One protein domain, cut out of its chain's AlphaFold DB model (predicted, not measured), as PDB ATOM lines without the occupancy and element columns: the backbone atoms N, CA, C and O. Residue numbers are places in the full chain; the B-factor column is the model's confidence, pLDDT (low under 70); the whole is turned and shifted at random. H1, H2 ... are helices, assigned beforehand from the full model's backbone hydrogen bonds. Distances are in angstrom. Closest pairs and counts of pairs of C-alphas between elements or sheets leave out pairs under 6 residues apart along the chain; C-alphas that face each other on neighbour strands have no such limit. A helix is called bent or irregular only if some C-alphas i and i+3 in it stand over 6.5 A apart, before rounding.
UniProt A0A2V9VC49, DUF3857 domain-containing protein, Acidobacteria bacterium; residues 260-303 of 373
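What this domain is: This is residues 260 to 303 of the 373 residues of the protein "DUF3857 domain-containing protein" of Acidobacteria bacterium (UniProt A0A2V9VC49). The model is an open arch of three helices in a chain: the long helix H1 makes one leg, the shorter H2 continues over the top past a tight turn, and a short link with the small helix H3 comes down as the other leg. The inside of the arch is empty, and no helix touches another. The printed part has 44 residues with three named helices, in the order H1, H2, H3, and no named strand; the class is all helix. The whole is extended, with a radius of gyration of the C-alphas of 14.9 A, and elongated, with spans of 39 by 22 by 13 A.

How they stand to each other: The longest helix is H1, residues 260 to 278, which touches no helix. H2, residues 281 to 289, and H1 meet only through their link, a tight one of 2 residues, Gly 279 and Lys 280. H3, residues 298 to 303, is apart from H1, with no C-alpha of the one within 8 A of the other. H3 is also apart from H2, with no C-alpha of the one within 8 A of the other, although the two follow each other in the chain. The link from H2 to H3 is short, with 8 residues between them. Residues 260 to 287, of which 260 to 278 belong to H1 and 281 to 287 to H2, stand free, and residues 294 to 299 stand free as well. In H1, H2 and H3 every pair of O i and N i+4 is within hydrogen-bond range.

Where its parts are: H1 has 19 residues and measures 26.7 A from first to last C-alpha. It begins at C-alpha 260, at (25.156, 17.378, 16.962), and ends at C-alpha 278, at (2.701, 15.694, 31.268), with x falling and z rising between these two points. H2 has 9 residues and measures 12.0 A, from Arg 281 to Ala 289, and z is higher at its last C-alpha than at its first. H3 has 6 residues, from Pro 298 to Arg 303, and measures 8.8 A; it ends at C-alpha 303, at (12.747, 5.183, 46.568). None of the three helices is bent or irregular.

The domain as a whole: The two C-alphas farthest apart are those of Lys 261 and Gln 290, at 40.1 A. The first and last printed C-alphas, those of Asp 260 and Arg 303, are 34.3 A apart. The printed part has no cut, and neither of its two links is long. The mean pLDDT of the printed part is 84.8; residues 279 to 280, the link between H1 and H2, are under 70.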
ATOM      1  N   ASP A 260      25.397  16.499  15.817       92.25
ATOM      2  CA  ASP A 260      25.156  17.378  16.962       92.25
ATOM      3  C   ASP A 260      23.848  18.150  16.796       92.25
ATOM      4  O   ASP A 260      23.062  18.281  17.743       92.25
ATOM      5  N   LYS A 261      23.578  18.652  15.588       92.56
ATOM      6  CA  LYS A 261      22.301  19.298  15.265       92.56
ATOM      7  C   LYS A 261      21.151  18.306  15.330       92.56
ATOM      8  O   LYS A 261      20.111  18.638  15.907       92.56
ATOM      9  N   PHE A 262      21.340  17.094  14.806       88.38
ATOM     10  CA  PHE A 262      20.328  16.043  14.837       88.38
ATOM     11  C   PHE A 262      19.910  15.727  16.276       88.38
ATOM     12  O   PHE A 262      18.717  15.777  16.599       88.38
ATOM     13  N   TRP A 263      20.874  15.462  17.163       91.62
ATOM     14  CA  TRP A 263      20.585  15.111  18.554       91.62
ATOM     15  C   TRP A 263      20.008  16.281  19.349       91.62
ATOM     16  O   TRP A 263      19.072  16.076  20.125       91.62
ATOM     17  N   LYS A 264      20.466  17.519  19.114       93.44
ATOM     18  CA  LYS A 264      19.864  18.715  19.730       93.44
ATOM     19  C   LYS A 264      18.405  18.900  19.314       93.44
ATOM     20  O   LYS A 264      17.548  19.111  20.173       93.44
ATOM     21  N   LYS A 265      18.104  18.796  18.013       90.12
ATOM     22  CA  LYS A 265      16.738  18.929  17.478       90.12
ATOM     23  C   LYS A 265      15.827  17.826  18.019       90.12
ATOM     24  O   LYS A 265      14.745  18.119  18.526       90.12
ATOM     25  N   THR A 266      16.283  16.576  17.951       88.81
ATOM     26  CA  THR A 266      15.531  15.401  18.412       88.81
ATOM     27  C   THR A 266      15.272  15.463  19.914       88.81
ATOM     28  O   THR A 266      14.132  15.303  20.342       88.81
ATOM     29  N   GLY A 267      16.297  15.770  20.715       91.94
ATOM     30  CA  GLY A 267      16.169  15.908  22.166       91.94
ATOM     31  C   GLY A 267      15.173  16.995  22.558       91.94
ATOM     32  O   GLY A 267      14.295  16.750  23.383       91.94
ATOM     33  N   LYS A 268      15.236  18.166  21.905       93.69
ATOM     34  CA  LYS A 268      14.254  19.235  22.121       93.69
ATOM     35  C   LYS A 268      12.834  18.778  21.774       93.69
ATOM     36  O   LYS A 268      11.935  18.952  22.586       93.69
ATOM     37  N   LYS A 269      12.632  18.152  20.609       89.06
ATOM     38  CA  LYS A 269      11.314  17.659  20.172       89.06
ATOM     39  C   LYS A 269      10.723  16.652  21.162       89.06
ATOM     40  O   LYS A 269       9.562  16.781  21.537       89.06
ATOM     41  N   LEU A 270      11.515  15.669  21.591       91.00
ATOM     42  CA  LEU A 270      11.081  14.664  22.564       91.00
ATOM     43  C   LEU A 270      10.754  15.301  23.919       91.00
ATOM     44  O   LEU A 270       9.748  14.944  24.529       91.00
ATOM     45  N   ASN A 271      11.556  16.272  24.365       92.00
ATOM     46  CA  ASN A 271      11.283  17.028  25.584       92.00
ATOM     47  C   ASN A 271       9.970  17.815  25.478       92.00
ATOM     48  O   ASN A 271       9.131  17.723  26.365       92.00
ATOM     49  N   ASP A 272       9.752  18.533  24.376       91.25
ATOM     50  CA  ASP A 272       8.530  19.311  24.153       91.25
ATOM     51  C   ASP A 272       7.285  18.397  24.118       91.25
ATOM     52  O   ASP A 272       6.249  18.729  24.698       91.25
ATOM     53  N   GLN A 273       7.389  17.211  23.504       88.81
ATOM     54  CA  GLN A 273       6.328  16.194  23.516       88.81
ATOM     55  C   GLN A 273       6.060  15.643  24.920       88.81
ATOM     56  O   GLN A 273       4.898  15.502  25.306       88.81
ATOM     57  N   LEU A 274       7.113  15.338  25.684       87.69
ATOM     58  CA  LEU A 274       6.996  14.871  27.063       87.69
ATOM     59  C   LEU A 274       6.321  15.928  27.939       87.69
ATOM     60  O   LEU A 274       5.362  15.619  28.640       87.69
ATOM     61  N   GLU A 275       6.776  17.175  27.869       86.56
ATOM     62  CA  GLU A 275       6.212  18.283  28.638       86.56
ATOM     63  C   GLU A 275       4.750  18.553  28.266       86.56
ATOM     64  O   GLU A 275       3.902  18.734  29.146       86.56
ATOM     65  N   GLY A 276       4.428  18.486  26.969       85.50
ATOM     66  CA  GLY A 276       3.054  18.559  26.478       85.50
ATOM     67  C   GLY A 276       2.174  17.415  26.994       85.50
ATOM     68  O   GLY A 276       1.043  17.657  27.417       85.50
ATOM     69  N   PHE A 277       2.686  16.179  27.012       83.12
ATOM     70  CA  PHE A 277       1.976  15.015  27.550       83.12
ATOM     71  C   PHE A 277       1.758  15.113  29.064       83.12
ATOM     72  O   PHE A 277       0.666  14.806  29.548       83.12
ATOM     73  N   VAL A 278       2.783  15.537  29.813       81.81
ATOM     74  CA  VAL A 278       2.701  15.694  31.268       81.81
ATOM     75  C   VAL A 278       1.615  16.707  31.606       81.81
ATOM     76  O   VAL A 278       0.781  16.391  32.454       81.81
ATOM     77  N   GLY A 279       1.588  17.871  30.933       68.69
ATOM     78  CA  GLY A 279       0.472  18.836  30.838       68.69
ATOM     79  C   GLY A 279      -0.120  19.408  32.143       68.69
ATOM     80  O   GLY A 279      -0.848  20.395  32.119       68.69
ATOM     81  N   LYS A 280       0.168  18.803  33.299       65.06
ATOM     82  CA  LYS A 280      -0.392  19.053  34.632       65.06
ATOM     83  C   LYS A 280       0.719  18.975  35.679       65.06
ATOM     84  O   LYS A 280       0.613  18.220  36.648       65.06
ATOM     85  N   ARG A 281       1.781  19.762  35.476       71.69
ATOM     86  CA  ARG A 281       2.931  19.843  36.395       71.69
ATOM     87  C   ARG A 281       2.484  20.030  37.847       71.69
ATOM     88  O   ARG A 281       2.866  19.236  38.691       71.69
ATOM     89  N   THR A 282       1.520  20.918  38.099       79.62
ATOM     90  CA  THR A 282       0.973  21.167  39.444       79.62
ATOM     91  C   THR A 282       0.310  19.946  40.087       79.62
ATOM     92  O   THR A 282       0.492  19.702  41.273       79.62
ATOM     93  N   ALA A 283      -0.453  19.143  39.335       79.75
ATOM     94  CA  ALA A 283      -1.099  17.952  39.897       79.75
ATOM     95  C   ALA A 283      -0.072  16.856  40.223       79.75
ATOM     96  O   ALA A 283      -0.232  16.118  41.195       79.75
ATOM     97  N   MET A 284       0.986  16.756  39.415       77.44
ATOM     98  CA  MET A 284       2.106  15.857  39.668       77.44
ATOM     99  C   MET A 284       2.936  16.330  40.867       77.44
ATOM    100  O   MET A 284       3.219  15.527  41.745       77.44
ATOM    101  N   GLU A 285       3.251  17.621  40.951       80.81
ATOM    102  CA  GLU A 285       3.943  18.246  42.085       80.81
ATOM    103  C   GLU A 285       3.169  18.049  43.394       80.81
ATOM    104  O   GLU A 285       3.749  17.619  44.385       80.81
ATOM    105  N   GLN A 286       1.847  18.262  43.388       83.19
ATOM    106  CA  GLN A 286       0.981  17.993  44.542       83.19
ATOM    107  C   GLN A 286       0.983  16.513  44.935       83.19
ATOM    108  O   GLN A 286       1.059  16.193  46.119       83.19
ATOM    109  N   ALA A 287       0.912  15.601  43.962       82.25
ATOM    110  CA  ALA A 287       0.961  14.168  44.234       82.25
ATOM    111  C   ALA A 287       2.325  13.739  44.798       82.25
ATOM    112  O   ALA A 287       2.372  12.929  45.717       82.25
ATOM    113  N   VAL A 288       3.427  14.294  44.289       82.81
ATOM    114  CA  VAL A 288       4.781  14.031  44.798       82.81
ATOM    115  C   VAL A 288       4.946  14.600  46.208       82.81
ATOM    116  O   VAL A 288       5.456  13.899  47.075       82.81
ATOM    117  N   ALA A 289       4.435  15.802  46.482       83.81
ATOM    118  CA  ALA A 289       4.467  16.416  47.812       83.81
ATOM    119  C   ALA A 289       3.661  15.638  48.874       83.81
ATOM    120  O   ALA A 289       3.913  15.783  50.065       83.81
ATOM    121  N   GLN A 290       2.704  14.794  48.466       84.69
ATOM    122  CA  GLN A 290       2.015  13.856  49.366       84.69
ATOM    123  C   GLN A 290       2.825  12.578  49.654       84.69
ATOM    124  O   GLN A 290       2.453  11.817  50.546       84.69
ATOM    125  N   ILE A 291       3.882  12.306  48.881       83.69
ATOM    126  CA  ILE A 291       4.669  11.064  48.935       83.69
ATOM    127  C   ILE A 291       6.041  11.298  49.577       83.69
ATOM    128  O   ILE A 291       6.532  10.415  50.278       83.69
ATOM    129  N   VAL A 292       6.659  12.456  49.334       86.06
ATOM    130  CA  VAL A 292       8.010  12.787  49.814       86.06
ATOM    131  C   VAL A 292       8.042  14.161  50.470       86.06
ATOM    132  O   VAL A 292       7.356  15.084  50.028       86.06
ATOM    133  N   SER A 293       8.870  14.309  51.501       85.50
ATOM    134  CA  SER A 293       9.169  15.606  52.105       85.50
ATOM    135  C   SER A 293      10.214  16.363  51.282       85.50
ATOM    136  O   SER A 293      11.092  15.771  50.649       85.50
ATOM    137  N   ALA A 294      10.167  17.697  51.325       83.25
ATOM    138  CA  ALA A 294      11.187  18.549  50.716       83.25
ATOM    139  C   ALA A 294      12.584  18.321  51.324       83.25
ATOM    140  O   ALA A 294      13.577  18.463  50.610       83.25
ATOM    141  N   ASP A 295      12.655  17.873  52.578       88.00
ATOM    142  CA  ASP A 295      13.909  17.643  53.308       88.00
ATOM    143  C   ASP A 295      14.440  16.209  53.178       88.00
ATOM    144  O   ASP A 295      15.540  15.905  53.641       88.00
ATOM    145  N   ASP A 296      13.691  15.318  52.519       85.75
ATOM    146  CA  ASP A 296      14.145  13.947  52.323       85.75
ATOM    147  C   ASP A 296      15.440  13.922  51.484       85.75
ATOM    148  O   ASP A 296      15.540  14.626  50.462       85.75
ATOM    149  N   PRO A 297      16.424  13.075  51.851       89.06
ATOM    150  CA  PRO A 297      17.597  12.834  51.024       89.06
ATOM    151  C   PRO A 297      17.198  12.406  49.601       89.06
ATOM    152  O   PRO A 297      16.193  11.706  49.437       89.06
ATOM    153  N   PRO A 298      17.981  12.749  48.558       86.31
ATOM    154  CA  PRO A 298      17.647  12.411  47.171       86.31
ATOM    155  C   PRO A 298      17.341  10.923  46.943       86.31
ATOM    156  O   PRO A 298      16.420  10.585  46.201       86.31
ATOM    157  N   GLU A 299      18.059  10.028  47.622       83.62
ATOM    158  CA  GLU A 299      17.834   8.582  47.535       83.62
ATOM    159  C   GLU A 299      16.497   8.150  48.160       83.62
ATOM    160  O   GLU A 299      15.795   7.299  47.610       83.62
ATOM    161  N   THR A 300      16.096   8.778  49.267       81.88
ATOM    162  CA  THR A 300      14.787   8.560  49.896       81.88
ATOM    163  C   THR A 300      13.669   9.034  48.978       81.88
ATOM    164  O   THR A 300      12.719   8.287  48.755       81.88
ATOM    165  N   LYS A 301      13.815  10.211  48.351       81.56
ATOM    166  CA  LYS A 301      12.849  10.723  47.364       81.56
ATOM    167  C   LYS A 301      12.695   9.787  46.165       81.56
ATOM    168  O   LYS A 301      11.570   9.517  45.738       81.56
ATOM    169  N   LEU A 302      13.807   9.252  45.654       81.12
ATOM    170  CA  LEU A 302      13.819   8.302  44.538       81.12
ATOM    171  C   LEU A 302      13.127   6.977  44.898       81.12
ATOM    172  O   LEU A 302      12.375   6.448  44.088       81.12
ATOM    173  N   ARG A 303      13.364   6.441  46.103       76.44
ATOM    174  CA  ARG A 303      12.747   5.183  46.568       76.44
ATOM    175  C   ARG A 303      11.270   5.345  46.928       76.44
ATOM    176  O   ARG A 303      10.484   4.423  46.710       76.44
TER     177      ARG A 303